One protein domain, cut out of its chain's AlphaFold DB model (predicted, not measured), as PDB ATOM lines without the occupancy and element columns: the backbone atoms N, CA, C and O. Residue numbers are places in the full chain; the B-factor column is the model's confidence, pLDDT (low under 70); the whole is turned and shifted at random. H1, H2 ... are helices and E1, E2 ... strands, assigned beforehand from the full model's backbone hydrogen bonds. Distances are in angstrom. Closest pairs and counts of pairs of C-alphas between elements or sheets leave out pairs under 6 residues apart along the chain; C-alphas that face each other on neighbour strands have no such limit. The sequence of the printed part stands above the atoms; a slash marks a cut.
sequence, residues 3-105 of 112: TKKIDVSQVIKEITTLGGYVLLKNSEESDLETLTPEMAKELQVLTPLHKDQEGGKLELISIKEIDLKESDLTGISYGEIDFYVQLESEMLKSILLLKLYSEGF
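AT A GLANCE: This is residues 3 to 105 of the 112 residues of an uncharacterized protein of Flavobacterium sp. (UniProt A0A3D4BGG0). What shape do these atoms make? The longest helix, H4, lies over a small three-stranded sheet, E1 E2 E3, with helix H1 along one side of it and the hairpin E4 and E5 packed on its other side by residues 89 to 96. The short helix H3 packs on H4 at residues 98 to 102, and H2 lies near H1. What is it built of? The printed part has 103 residues with four named helices and five named strands, in the order H1 E1 H2 H3 E2 E3 E4 E5 H4, and its class is mixed, helices and strands. Both sheets, E1 E2 E3 and E4 E5, are antiparallel. The whole is compact, with a radius of gyration of the C-alphas of 12.9 A and spans of 36 by 26 by 26 A.

HOW THE PARTS SIT: What does the first helix meet? H1, residues 8 to 17, touches H4, residues 89 to 102, at a shallow tilt of 30 degrees, opposite ways; their closest C-alphas, of Val 11 and Ser 94, are 5.6 A apart. With residues 12 to 16, H1 only grazes the sheet of E1, residues 21 to 24, E2, residues 43 to 48, and E3, residues 58 to 62. How is that sheet paired, and what is over it? E2 is antiparallel to E1, with N 23 and O 44 within hydrogen-bond range at 2.8 A, and forms a hairpin with E3, with N 45 and O 61 at 2.8 A. H4 is on this sheet at a height over the sheet of 10.4 A, over E2 and along the strands, at 4 degrees to E2 on the local plane; the closest C-alphas of E2 and H4, of Val 45 and Ile 95, are 7.7 A apart. Where are the short helices? H2, residues 31 to 34, is close to H1 but not clearly touching, the closest C-alphas, of Ser 9 and Glu 33, being 6.6 A apart. H3, residues 37 to 41, touches H4 at residues 98 to 102 alone, the closest C-alphas, of Pro 37 and Ser 102, being 4.1 A apart. What of the last strands and the helix backbones? E4, residues 75 to 78, and E5, residues 83 to 86, form a hairpin, with N 76 and O 85 at 2.9 A; the closest C-alphas of E4 and H4, of Gly 75 and Leu 92, are 6.5 A apart. Every O i to N i+4 pair is within hydrogen-bond range in H1, H3 and H4, while H2 is too short for such a pair.

IN THESE COORDINATES: Where does the first element begin? C-alpha 8 of H1 is at (259.798, 262.664, 258.668), and H1 is 14.1 A from first to last C-alpha. Which other elements are long? E2 is 16.4 A, E3 13.1 A and H4 20.0 A, and H4 ends with C-alpha 102 at (251.006, 259.318, 255.784).

THE WHOLE: How far does it reach? The two C-alphas farthest apart, of Thr 3 and Glu 54, are 38.9 A apart, and the printed part has no cut. Which link is long? The link from E3 to E4, residues 63 to 74, is long. Where is confidence low? The mean pLDDT of the printed part is 84.9, and it is under 70 at residue 3 and residues 25 to 33, 53 to 56 and 80 to 82.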
ATOM      1  N   THR A   3     258.270 251.135 270.158       68.75
ATOM      2  CA  THR A   3     257.756 251.923 269.038       68.75
ATOM      3  C   THR A   3     258.531 253.231 268.949       68.75
ATOM      4  O   THR A   3     258.671 253.947 269.942       68.75
ATOM      5  N   LYS A   4     259.020 253.548 267.752       80.06
ATOM      6  CA  LYS A   4     259.729 254.783 267.427       80.06
ATOM      7  C   LYS A   4     258.938 255.535 266.367       80.06
ATOM      8  O   LYS A   4     258.548 254.963 265.344       80.06
ATOM      9  N   LYS A   5     258.679 256.817 266.628       83.31
ATOM     10  CA  LYS A   5     258.042 257.697 265.644       83.31
ATOM     11  C   LYS A   5     258.944 257.809 264.417       83.31
ATOM     12  O   LYS A   5     260.160 257.896 264.567       83.31
ATOM     13  N   ILE A   6     258.340 257.798 263.234       88.56
ATOM     14  CA  ILE A   6     259.057 258.093 261.992       88.56
ATOM     15  C   ILE A   6     259.477 259.562 262.053       88.56
ATOM     16  O   ILE A   6     258.629 260.439 262.228       88.56
ATOM     17  N   ASP A   7     260.778 259.818 261.952       89.50
ATOM     18  CA  ASP A   7     261.327 261.168 261.847       89.50
ATOM     19  C   ASP A   7     261.228 261.624 260.387       89.50
ATOM     20  O   ASP A   7     262.106 261.367 259.565       89.50
ATOM     21  N   VAL A   8     260.100 262.244 260.045       89.81
ATOM     22  CA  VAL A   8     259.798 262.664 258.668       89.81
ATOM     23  C   VAL A   8     260.800 263.690 258.155       89.81
ATOM     24  O   VAL A   8     261.161 263.654 256.983       89.81
ATOM     25  N   SER A   9     261.300 264.567 259.025       88.94
ATOM     26  CA  SER A   9     262.307 265.561 258.656       88.94
ATOM     27  C   SER A   9     263.618 264.886 258.246       88.94
ATOM     28  O   SER A   9     264.223 265.275 257.244       88.94
ATOM     29  N   GLN A  10     264.030 263.831 258.957       91.12
ATOM     30  CA  GLN A  10     265.163 263.003 258.544       91.12
ATOM     31  C   GLN A  10     264.890 262.285 257.215       91.12
ATOM     32  O   GLN A  10     265.748 262.312 256.333       91.12
ATOM     33  N   VAL A  11     263.704 261.696 257.040       93.12
ATOM     34  CA  VAL A  11     263.333 260.985 255.802       93.12
ATOM     35  C   VAL A  11     263.361 261.917 254.584       93.12
ATOM     36  O   VAL A  11     263.928 261.563 253.551       93.12
ATOM     37  N   ILE A  12     262.813 263.133 254.695       92.12
ATOM     38  CA  ILE A  12     262.858 264.142 253.623       92.12
ATOM     39  C   ILE A  12     264.310 264.501 253.287       92.12
ATOM     40  O   ILE A  12     264.689 264.531 252.117       92.12
ATOM     41  N   LYS A  13     265.145 264.725 254.307       92.06
ATOM     42  CA  LYS A  13     266.567 265.039 254.120       92.06
ATOM     43  C   LYS A  13     267.326 263.907 253.425       92.06
ATOM     44  O   LYS A  13     268.196 264.182 252.595       92.06
ATOM     45  N   GLU A  14     267.021 262.655 253.753       94.94
ATOM     46  CA  GLU A  14     267.586 261.479 253.083       94.94
ATOM     47  C   GLU A  14     267.213 261.463 251.598       94.94
ATOM     48  O   GLU A  14     268.112 261.383 250.762       94.94
ATOM     49  N   ILE A  15     265.933 261.659 251.257       94.81
ATOM     50  CA  ILE A  15     265.472 261.747 249.859       94.81
ATOM     51  C   ILE A  15     266.243 262.828 249.096       94.81
ATOM     52  O   ILE A  15     266.760 262.566 248.009       94.81
ATOM     53  N   THR A  16     266.390 264.023 249.676       92.88
ATOM     54  CA  THR A  16     267.152 265.116 249.050       92.88
ATOM     55  C   THR A  16     268.627 264.771 248.862       92.88
ATOM     56  O   THR A  16     269.212 265.071 247.823       92.88
ATOM     57  N   THR A  17     269.237 264.094 249.834       94.38
ATOM     58  CA  THR A  17     270.645 263.668 249.763       94.38
ATOM     59  C   THR A  17     270.868 262.608 248.680       94.38
ATOM     60  O   THR A  17     271.923 262.585 248.048       94.38
ATOM     61  N   LEU A  18     269.867 261.763 248.429       93.06
ATOM     62  CA  LEU A  18     269.870 260.746 247.377       93.06
ATOM     63  C   LEU A  18     269.528 261.311 245.982       93.06
ATOM     64  O   LEU A  18     269.447 260.556 245.016       93.06
ATOM     65  N   GLY A  19     269.354 262.632 245.858       91.38
ATOM     66  CA  GLY A  19     269.095 263.319 244.588       91.38
ATOM     67  C   GLY A  19     267.617 263.452 244.217       91.38
ATOM     68  O   GLY A  19     267.318 263.867 243.099       91.38
ATOM     69  N   GLY A  20     266.701 263.108 245.127       92.44
ATOM     70  CA  GLY A  20     265.269 263.346 244.968       92.44
ATOM     71  C   GLY A  20     264.826 264.722 245.476       92.44
ATOM     72  O   GLY A  20     265.567 265.434 246.148       92.44
ATOM     73  N   TYR A  21     263.583 265.095 245.190       92.12
ATOM     74  CA  TYR A  21     262.951 266.320 245.679       92.12
ATOM     75  C   TYR A  21     261.553 266.010 246.199       92.12
ATOM     76  O   TYR A  21     260.778 265.325 245.536       92.12
ATOM     77  N   VAL A  22     261.227 266.536 247.378       91.75
ATOM     78  CA  VAL A  22     259.907 266.390 247.998       91.75
ATOM     79  C   VAL A  22     259.111 267.667 247.753       91.75
ATOM     80  O   VAL A  22     259.576 268.762 248.059       91.75
ATOM     81  N   LEU A  23     257.918 267.523 247.186       90.00
ATOM     82  CA  LEU A  23     257.022 268.607 246.803       90.00
ATOM     83  C   LEU A  23     255.729 268.488 247.608       90.00
ATOM     84  O   LEU A  23     255.089 267.437 247.598       90.00
ATOM     85  N   LEU A  24     255.323 269.569 248.272       85.25
ATOM     86  CA  LEU A  24     254.016 269.673 248.912       85.25
ATOM     87  C   LEU A  24     253.110 270.544 248.046       85.25
ATOM     88  O   LEU A  24     253.416 271.704 247.755       85.25
ATOM     89  N   LYS A  25     251.989 269.977 247.597       69.19
ATOM     90  CA  LYS A  25     251.030 270.710 246.772       69.19
ATOM     91  C   LYS A  25     250.417 271.840 247.609       69.19
ATOM     92  O   LYS A  25     249.829 271.581 248.652       69.19
ATOM     93  N   ASN A  26     250.521 273.077 247.121       62.75
ATOM     94  CA  ASN A  26     249.955 274.295 247.723       62.75
ATOM     95  C   ASN A  26     250.609 274.830 249.017       62.75
ATOM     96  O   ASN A  26     249.924 275.531 249.758       62.75
ATOM     97  N   SER A  27     251.895 274.583 249.297       56.03
ATOM     98  CA  SER A  27     252.572 275.257 250.423       56.03
ATOM     99  C   SER A  27     253.508 276.372 249.958       56.03
ATOM    100  O   SER A  27     254.432 276.124 249.181       56.03
ATOM    101  N   GLU A  28     253.319 277.582 250.482       55.25
ATOM    102  CA  GLU A  28     254.376 278.595 250.537       55.25
ATOM    103  C   GLU A  28     255.485 278.040 251.447       55.25
ATOM    104  O   GLU A  28     255.273 278.016 252.643       55.25
ATOM    105  N   GLU A  29     256.569 277.492 250.873       48.59
ATOM    106  CA  GLU A  29     257.905 277.066 251.387       48.59
ATOM    107  C   GLU A  29     258.195 276.728 252.889       48.59
ATOM    108  O   GLU A  29     259.263 276.182 253.158       48.59
ATOM    109  N   SER A  30     257.322 276.946 253.877       50.94
ATOM    110  CA  SER A  30     257.604 276.850 255.320       50.94
ATOM    111  C   SER A  30     257.062 275.607 256.040       50.94
ATOM    112  O   SER A  30     257.346 275.430 257.220       50.94
ATOM    113  N   ASP A  31     256.310 274.723 255.377       58.34
ATOM    114  CA  ASP A  31     255.480 273.720 256.078       58.34
ATOM    115  C   ASP A  31     256.087 272.310 256.227       58.34
ATOM    116  O   ASP A  31     255.464 271.427 256.826       58.34
ATOM    117  N   LEU A  32     257.308 272.062 255.734       64.00
ATOM    118  CA  LEU A  32     257.942 270.735 255.854       64.00
ATOM    119  C   LEU A  32     258.398 270.405 257.288       64.00
ATOM    120  O   LEU A  32     258.523 269.230 257.632       64.00
ATOM    121  N   GLU A  33     258.621 271.413 258.138       60.62
ATOM    122  CA  GLU A  33     259.007 271.211 259.546       60.62
ATOM    123  C   GLU A  33     257.832 270.760 260.431       60.62
ATOM    124  O   GLU A  33     258.039 270.101 261.450       60.62
ATOM    125  N   THR A  34     256.590 271.055 260.033       73.56
ATOM    126  CA  THR A  34     255.360 270.696 260.763       73.56
ATOM    127  C   THR A  34     254.454 269.779 259.951       73.56
ATOM    128  O   THR A  34     253.227 269.879 260.000       73.56
ATOM    129  N   LEU A  35     255.057 268.867 259.194       83.75
ATOM    130  CA  LEU A  35     254.318 267.966 258.328       83.75
ATOM    131  C   LEU A  35     253.465 266.996 259.162       83.75
ATOM    132  O   LEU A  35     253.989 266.270 260.003       83.75
ATOM    133  N   THR A  36     252.150 266.995 258.944       88.06
ATOM    134  CA  THR A  36     251.215 266.030 259.552       88.06
ATOM    135  C   THR A  36     251.001 264.821 258.632       88.06
ATOM    136  O   THR A  36     251.277 264.925 257.434       88.06
ATOM    137  N   PRO A  37     250.462 263.682 259.119       90.31
ATOM    138  CA  PRO A  37     250.154 262.539 258.255       90.31
ATOM    139  C   PRO A  37     249.227 262.887 257.084       90.31
ATOM    140  O   PRO A  37     249.440 262.421 255.971       90.31
ATOM    141  N   GLU A  38     248.239 263.760 257.302       89.19
ATOM    142  CA  GLU A  38     247.317 264.176 256.240       89.19
ATOM    143  C   GLU A  38     248.018 265.033 255.178       89.19
ATOM    144  O   GLU A  38     247.807 264.834 253.987       89.19
ATOM    145  N   MET A  39     248.931 265.918 255.591       89.06
ATOM    146  CA  MET A  39     249.778 266.670 254.655       89.06
ATOM    147  C   MET A  39     250.724 265.743 253.883       89.06
ATOM    148  O   MET A  39     250.960 265.958 252.698       89.06
ATOM    149  N   ALA A  40     251.227 264.686 254.528       89.88
ATOM    150  CA  ALA A  40     252.097 263.701 253.892       89.88
ATOM    151  C   ALA A  40     251.419 262.941 252.748       89.88
ATOM    152  O   ALA A  40     252.103 262.546 251.807       89.88
ATOM    153  N   LYS A  41     250.093 262.761 252.781       90.81
ATOM    154  CA  LYS A  41     249.351 262.136 251.671       90.81
ATOM    155  C   LYS A  41     249.411 262.973 250.395       90.81
ATOM    156  O   LYS A  41     249.441 262.421 249.300       90.81
ATOM    157  N   GLU A  42     249.460 264.293 250.530       91.19
ATOM    158  CA  GLU A  42     249.525 265.221 249.398       91.19
ATOM    159  C   GLU A  42     250.959 265.498 248.920       91.19
ATOM    160  O   GLU A  42     251.160 266.297 248.001       91.19
ATOM    161  N   LEU A  43     251.960 264.835 249.514       92.19
ATOM    162  CA  LEU A  43     253.335 264.910 249.041       92.19
ATOM    163  C   LEU A  43     253.513 264.171 247.716       92.19
ATOM    164  O   LEU A  43     252.967 263.091 247.484       92.19
ATOM    165  N   GLN A  44     254.374 264.739 246.882       93.56
ATOM    166  CA  GLN A  44     254.915 264.096 245.696       93.56
ATOM    167  C   GLN A  44     256.441 264.079 245.795       93.56
ATOM    168  O   GLN A  44     257.049 265.029 246.286       93.56
ATOM    169  N   VAL A  45     257.069 263.004 245.335       93.94
ATOM    170  CA  VAL A  45     258.521 262.834 245.346       93.94
ATOM    171  C   VAL A  45     259.006 262.701 243.914       93.94
ATOM    172  O   VAL A  45     258.661 261.743 243.229       93.94
ATOM    173  N   LEU A  46     259.811 263.657 243.463       93.62
ATOM    174  CA  LEU A  46     260.552 263.553 242.213       93.62
ATOM    175  C   LEU A  46     261.856 262.806 242.498       93.62
ATOM    176  O   LEU A  46     262.703 263.327 243.218       93.62
ATOM    177  N   THR A  47     262.029 261.599 241.969       91.88
ATOM    178  CA  THR A  47     263.165 260.724 242.298       91.88
ATOM    179  C   THR A  47     263.905 260.245 241.052       91.88
ATOM    180  O   THR A  47     263.265 259.963 240.040       91.88
ATOM    181  N   PRO A  48     265.242 260.106 241.093       89.94
ATOM    182  CA  PRO A  48     265.957 259.332 240.088       89.94
ATOM    183  C   PRO A  48     265.525 257.863 240.113       89.94
ATOM    184  O   PRO A  48     265.264 257.294 241.176       89.94
ATOM    185  N   LEU A  49     265.479 257.263 238.927       87.00
ATOM    186  CA  LEU A  49     265.251 255.832 238.743       87.00
ATOM    187  C   LEU A  49     266.522 255.012 238.993       87.00
ATOM    188  O   LEU A  49     267.640 255.533 238.901       87.00
ATOM    189  N   HIS A  50     266.354 253.713 239.270       85.06
ATOM    190  CA  HIS A  50     267.472 252.767 239.279       85.06
ATOM    191  C   HIS A  50     268.194 252.794 237.922       85.06
ATOM    192  O   HIS A  50     267.557 252.903 236.879       85.06
ATOM    193  N   LYS A  51     269.526 252.671 237.913       74.38
ATOM    194  CA  LYS A  51     270.358 252.880 236.704       74.38
ATOM    195  C   LYS A  51     270.027 251.953 235.532       74.38
ATOM    196  O   LYS A  51     270.317 252.295 234.387       74.38
ATOM    197  N   ASP A  52     269.433 250.804 235.832       73.62
ATOM    198  CA  ASP A  52     268.998 249.811 234.848       73.62
ATOM    199  C   ASP A  52     267.652 250.173 234.185       73.62
ATOM    200  O   ASP A  52     267.308 249.612 233.145       73.62
ATOM    201  N   GLN A  53     266.909 251.135 234.743       67.81
ATOM    202  CA  GLN A  53     265.735 251.750 234.127       67.81
ATOM    203  C   GLN A  53     266.157 253.041 233.413       67.81
ATOM    204  O   GLN A  53     266.683 253.953 234.041       67.81
ATOM    205  N   GLU A  54     265.967 253.070 232.085       63.12
ATOM    206  CA  GLU A  54     266.260 254.172 231.145       63.12
ATOM    207  C   GLU A  54     267.038 255.360 231.746       63.12
ATOM    208  O   GLU A  54     266.469 256.363 232.184       63.12
ATOM    209  N   GLY A  55     268.368 255.206 231.759       52.06
ATOM    210  CA  GLY A  55     269.320 256.039 232.486       52.06
ATOM    211  C   GLY A  55     269.029 257.542 232.483       52.06
ATOM    212  O   GLY A  55     269.143 258.220 231.462       52.06
ATOM    213  N   GLY A  56     268.735 258.068 233.675       59.62
ATOM    214  CA  GLY A  56     268.684 259.503 233.963       59.62
ATOM    215  C   GLY A  56     267.293 260.134 233.943       59.62
ATOM    216  O   GLY A  56     267.191 261.346 234.137       59.62
ATOM    217  N   LYS A  57     266.227 259.357 233.732       79.75
ATOM    218  CA  LYS A  57     264.864 259.860 233.922       79.75
ATOM    219  C   LYS A  57     264.564 260.038 235.413       79.75
ATOM    220  O   LYS A  57     264.977 259.233 236.247       79.75
ATOM    221  N   LEU A  58     263.881 261.135 235.722       87.44
ATOM    222  CA  LEU A  58     263.272 261.365 237.026       87.44
ATOM    223  C   LEU A  58     261.809 260.942 236.940       87.44
ATOM    224  O   LEU A  58     261.162 261.210 235.927       87.44
ATOM    225  N   GLU A  59     261.302 260.341 238.005       90.56
ATOM    226  CA  GLU A  59     259.910 259.923 238.124       90.56
ATOM    227  C   GLU A  59     259.224 260.684 239.253       90.56
ATOM    228  O   GLU A  59     259.832 260.921 240.300       90.56
ATOM    229  N   LEU A  60     257.975 261.094 239.034       92.12
ATOM    230  CA  LEU A  60     257.193 261.825 240.026       92.12
ATOM    231  C   LEU A  60     256.202 260.873 240.692       92.12
ATOM    232  O   LEU A  60     255.171 260.527 240.121       92.12
ATOM    233  N   ILE A  61     256.490 260.501 241.933       92.69
ATOM    234  CA  ILE A  61     255.704 259.540 242.707       92.69
ATOM    235  C   ILE A  61     254.813 260.291 243.696       92.69
ATOM    236  O   ILE A  61     255.295 261.018 244.562       92.69
ATOM    237  N   SER A  62     253.501 260.108 243.589       93.81
ATOM    238  CA  SER A  62     252.506 260.655 244.519       93.81
ATOM    239  C   SER A  62     252.374 259.735 245.738       93.81
ATOM    240  O   SER A  62     252.037 258.563 245.582       93.81
ATOM    241  N   ILE A  63     252.625 260.232 246.958       94.31
ATOM    242  CA  ILE A  63     252.649 259.389 248.169       94.31
ATOM    243  C   ILE A  63     251.300 258.695 248.398       94.31
ATOM    244  O   ILE A  63     251.260 257.500 248.694       94.31
ATOM    245  N   LYS A  64     250.176 259.396 248.223       93.19
ATOM    246  CA  LYS A  64     248.845 258.784 248.381       93.19
ATOM    247  C   LYS A  64     248.566 257.645 247.402       93.19
ATOM    248  O   LYS A  64     247.824 256.737 247.762       93.19
ATOM    249  N   GLU A  65     249.163 257.680 246.216       93.44
ATOM    250  CA  GLU A  65     248.917 256.714 245.140       93.44
ATOM    251  C   GLU A  65     249.773 255.454 245.253       93.44
ATOM    252  O   GLU A  65     249.550 254.520 244.494       93.44
ATOM    253  N   ILE A  66     250.730 255.406 246.186       93.69
ATOM    254  CA  ILE A  66     251.540 254.211 246.430       93.69
ATOM    255  C   ILE A  66     250.656 253.078 246.959       93.69
ATOM    256  O   ILE A  66     250.008 253.225 248.003       93.69
ATOM    257  N   ASP A  67     250.707 251.923 246.300       91.88
ATOM    258  CA  ASP A  67     250.107 250.684 246.784       91.88
ATOM    259  C   ASP A  67     251.156 249.832 247.510       91.88
ATOM    260  O   ASP A  67     252.041 249.229 246.903       91.88
ATOM    261  N   LEU A  68     251.047 249.755 248.839       88.62
ATOM    262  CA  LEU A  68     251.953 248.961 249.675       88.62
ATOM    263  C   LEU A  68     251.808 247.443 249.481       88.62
ATOM    264  O   LEU A  68     252.702 246.713 249.899       88.62
ATOM    265  N   LYS A  69     250.693 246.950 248.927       87.75
ATOM    266  CA  LYS A  69     250.468 245.509 248.716       87.75
ATOM    267  C   LYS A  69     251.138 244.999 247.450       87.75
ATOM    268  O   LYS A  69     251.594 243.862 247.438       87.75
ATOM    269  N   GLU A  70     251.184 245.845 246.429       87.50
ATOM    270  CA  GLU A  70     251.797 245.553 245.130       87.50
ATOM    271  C   GLU A  70     253.247 246.076 245.040       87.50
ATOM    272  O   GLU A  70     253.946 245.819 244.064       87.50
ATOM    273  N   SER A  71     253.720 246.808 246.058       86.06
ATOM    274  CA  SER A  71     255.129 247.199 246.210       86.06
ATOM    275  C   SER A  71     255.952 246.081 246.857       86.06
ATOM    276  O   SER A  71     255.455 245.332 247.698       86.06
ATOM    277  N   ASP A  72     257.240 246.005 246.526       85.69
ATOM    278  CA  ASP A  72     258.148 244.993 247.072       85.69
ATOM    279  C   ASP A  72     259.526 245.574 247.437       85.69
ATOM    280  O   ASP A  72     259.708 246.784 247.570       85.69
ATOM    281  N   LEU A  73     260.512 244.701 247.664       80.31
ATOM    282  CA  LEU A  73     261.867 245.094 248.071       80.31
ATOM    283  C   LEU A  73     262.704 245.716 246.942       80.31
ATOM    284  O   LEU A  73     263.832 246.138 247.194       80.31
ATOM    285  N   THR A  74     262.188 245.738 245.717       83.69
ATOM    286  CA  THR A  74     262.896 246.210 244.523       83.69
ATOM    287  C   THR A  74     262.235 247.415 243.861       83.69
ATOM    288  O   THR A  74     262.861 248.053 243.012       83.69
ATOM    289  N   GLY A  75     261.022 247.789 244.275       88.62
ATOM    290  CA  GLY A  75     260.306 248.897 243.657       88.62
ATOM    291  C   GLY A  75     258.944 249.207 244.266       88.62
ATOM    292  O   GLY A  75     258.447 248.515 245.156       88.62
ATOM    293  N   ILE A  76     258.362 250.298 243.775       91.75
ATOM    294  CA  ILE A  76     257.093 250.857 244.239       91.75
ATOM    295  C   ILE A  76     256.055 250.723 243.129       91.75
ATOM    296  O   ILE A  76     256.310 251.119 241.993       91.75
ATOM    297  N   SER A  77     254.876 250.215 243.481       91.50
ATOM    298  CA  SER A  77     253.677 250.316 242.648       91.50
ATOM    299  C   SER A  77     252.904 251.582 243.022       91.50
ATOM    300  O   SER A  77     252.686 251.834 244.213       91.50
ATOM    301  N   TYR A  78     252.521 252.406 242.045       88.88
ATOM    302  CA  TYR A  78     251.748 253.628 242.293       88.88
ATOM    303  C   TYR A  78     250.795 253.982 241.141       88.88
ATOM    304  O   TYR A  78     251.030 253.631 239.990       88.88
ATOM    305  N   GLY A  79     249.719 254.711 241.442       85.56
ATOM    306  CA  GLY A  79     248.726 255.170 240.460       85.56
ATOM    307  C   GLY A  79     247.574 254.180 240.244       85.56
ATOM    308  O   GLY A  79     247.415 253.220 240.990       85.56
ATOM    309  N   GLU A  80     246.723 254.434 239.243       66.69
ATOM    310  CA  GLU A  80     245.493 253.648 239.034       66.69
ATOM    311  C   GLU A  80     245.678 252.374 238.175       66.69
ATOM    312  O   GLU A  80     244.773 251.541 238.158       66.69
ATOM    313  N   ILE A  81     246.806 252.188 237.460       56.91
ATOM    314  CA  ILE A  81     247.051 251.018 236.577       56.91
ATOM    315  C   ILE A  81     248.558 250.687 236.473       56.91
ATOM    316  O   ILE A  81     249.288 251.501 235.930       56.91
ATOM    317  N   ASP A  82     249.002 249.499 236.911       65.31
ATOM    318  CA  ASP A  82     250.270 248.785 236.592       65.31
ATOM    319  C   ASP A  82     251.597 249.587 236.474       65.31
ATOM    320  O   ASP A  82     252.547 249.130 235.831       65.31
ATOM    321  N   PHE A  83     251.723 250.766 237.090       79.44
ATOM    322  CA  PHE A  83     252.985 251.510 237.098       79.44
ATOM    323  C   PHE A  83     253.868 251.031 238.246       79.44
ATOM    324  O   PHE A  83     253.620 251.315 239.417       79.44
ATOM    325  N   TYR A  84     254.926 250.309 237.880       86.94
ATOM    326  CA  TYR A  84     255.940 249.813 238.800       86.94
ATOM    327  C   TYR A  84     257.295 250.455 238.501       86.94
ATOM    328  O   TYR A  84     257.808 250.377 237.379       86.94
ATOM    329  N   VAL A  85     257.896 251.064 239.520       89.25
ATOM    330  CA  VAL A  85     259.164 251.785 239.404       89.25
ATOM    331  C   VAL A  85     260.235 251.165 240.293       89.25
ATOM    332  O   VAL A  85     260.013 250.950 241.484       89.25
ATOM    333  N   GLN A  86     261.411 250.891 239.724       90.44
ATOM    334  CA  GLN A  86     262.558 250.400 240.483       90.44
ATOM    335  C   GLN A  86     263.393 251.577 240.966       90.44
ATOM    336  O   GLN A  86     263.770 252.470 240.203       90.44
ATOM    337  N   LEU A  87     263.712 251.553 242.253       89.25
ATOM    338  CA  LEU A  87     264.474 252.594 242.924       89.25
ATOM    339  C   LEU A  87     265.672 251.969 243.631       89.25
ATOM    340  O   LEU A  87     265.645 250.805 244.028       89.25
ATOM    341  N   GLU A  88     266.718 252.764 243.830       89.75
ATOM    342  CA  GLU A  88     267.810 252.390 244.730       89.75
ATOM    343  C   GLU A  88     267.253 252.087 246.131       89.75
ATOM    344  O   GLU A  88     266.359 252.786 246.613       89.75
ATOM    345  N   SER A  89     267.784 251.059 246.799       90.50
ATOM    346  CA  SER A  89     267.192 250.497 248.027       90.50
ATOM    347  C   SER A  89     266.947 251.533 249.134       90.50
ATOM    348  O   SER A  89     265.897 251.520 249.777       90.50
ATOM    349  N   GLU A  90     267.875 252.474 249.325       92.69
ATOM    350  CA  GLU A  90     267.710 253.541 250.320       92.69
ATOM    351  C   GLU A  90     266.614 254.540 249.919       92.69
ATOM    352  O   GLU A  90     265.816 254.940 250.763       92.69
ATOM    353  N   MET A  91     266.499 254.882 248.631       93.44
ATOM    354  CA  MET A  91     265.436 255.766 248.138       93.44
ATOM    355  C   MET A  91     264.064 255.103 248.275       93.44
ATOM    356  O   MET A  91     263.127 255.714 248.792       93.44
ATOM    357  N   LEU A  92     263.965 253.830 247.876       94.06
ATOM    358  CA  LEU A  92     262.781 252.993 248.071       94.06
ATOM    359  C   LEU A  92     262.331 253.038 249.534       94.06
ATOM    360  O   LEU A  92     261.179 253.353 249.833       94.06
ATOM    361  N   LYS A  93     263.257 252.779 250.458       93.19
ATOM    362  CA  LYS A  93     262.988 252.783 251.895       93.19
ATOM    363  C   LYS A  93     262.493 254.144 252.386       93.19
ATOM    364  O   LYS A  93     261.498 254.184 253.107       93.19
ATOM    365  N   SER A  94     263.139 255.247 252.010       95.12
ATOM    366  CA  SER A  94     262.721 256.584 252.447       95.12
ATOM    367  C   SER A  94     261.326 256.950 251.920       95.12
ATOM    368  O   SER A  94     260.498 257.450 252.682       95.12
ATOM    369  N   ILE A  95     261.003 256.633 250.662       95.12
ATOM    370  CA  ILE A  95     259.664 256.885 250.099       95.12
ATOM    371  C   ILE A  95     258.599 256.012 250.784       95.12
ATOM    372  O   ILE A  95     257.533 256.513 251.153       95.12
ATOM    373  N   LEU A  96     258.884 254.731 251.042       93.94
ATOM    374  CA  LEU A  96     257.972 253.855 251.784       93.94
ATOM    375  C   LEU A  96     257.755 254.331 253.228       93.94
ATOM    376  O   LEU A  96     256.639 254.238 253.741       93.94
ATOM    377  N   LEU A  97     258.776 254.888 253.884       94.19
ATOM    378  CA  LEU A  97     258.626 255.499 255.208       94.19
ATOM    379  C   LEU A  97     257.695 256.718 255.177       94.19
ATOM    380  O   LEU A  97     256.873 256.853 256.085       94.19
ATOM    381  N   LEU A  98     257.761 257.561 254.139       94.31
ATOM    382  CA  LEU A  98     256.792 258.651 253.955       94.31
ATOM    383  C   LEU A  98     255.370 258.117 253.780       94.31
ATOM    384  O   LEU A  98     254.448 258.630 254.417       94.31
ATOM    385  N   LYS A  99     255.183 257.060 252.980       95.06
ATOM    386  CA  LYS A  99     253.875 256.408 252.823       95.06
ATOM    387  C   LYS A  99     253.356 255.874 254.153       95.06
ATOM    388  O   LYS A  99     252.249 256.223 254.552       95.06
ATOM    389  N   LEU A 100     254.154 255.100 254.883       93.50
ATOM    390  CA  LEU A 100     253.771 254.573 256.196       93.50
ATOM    391  C   LEU A 100     253.407 255.695 257.171       93.50
ATOM    392  O   LEU A 100     252.398 255.602 257.869       93.50
ATOM    393  N   TYR A 101     254.186 256.775 257.190       93.69
ATOM    394  CA  TYR A 101     253.872 257.949 257.995       93.69
ATOM    395  C   TYR A 101     252.535 258.592 257.598       93.69
ATOM    396  O   TYR A 101     251.737 258.911 258.479       93.69
ATOM    397  N   SER A 102     252.259 258.737 256.297       93.56
ATOM    398  CA  SER A 102     251.006 259.318 255.784       93.56
ATOM    399  C   SER A 102     249.758 258.515 256.170       93.56
ATOM    400  O   SER A 102     248.677 259.075 256.346       93.56
ATOM    401  N   GLU A 103     249.923 257.211 256.390       93.25
ATOM    402  CA  GLU A 103     248.876 256.303 256.870       93.25
ATOM    403  C   GLU A 103     248.808 256.240 258.414       93.25
ATOM    404  O   GLU A 103     248.022 255.487 258.986       93.25
ATOM    405  N   GLY A 104     249.628 257.030 259.119       88.19
ATOM    406  CA  GLY A 104     249.646 257.118 260.581       88.19
ATOM    407  C   GLY A 104     250.447 256.020 261.287       88.19
ATOM    408  O   GLY A 104     250.320 255.860 262.505       88.19
ATOM    409  N   PHE A 105     251.276 255.258 260.566       87.56
ATOM    410  CA  PHE A 105     252.114 254.218 261.167       87.56
ATOM    411  C   PHE A 105     253.351 254.785 261.881       87.56
ATOM    412  O   PHE A 105     253.756 255.937 261.735       87.56
TER     413      PHE A 105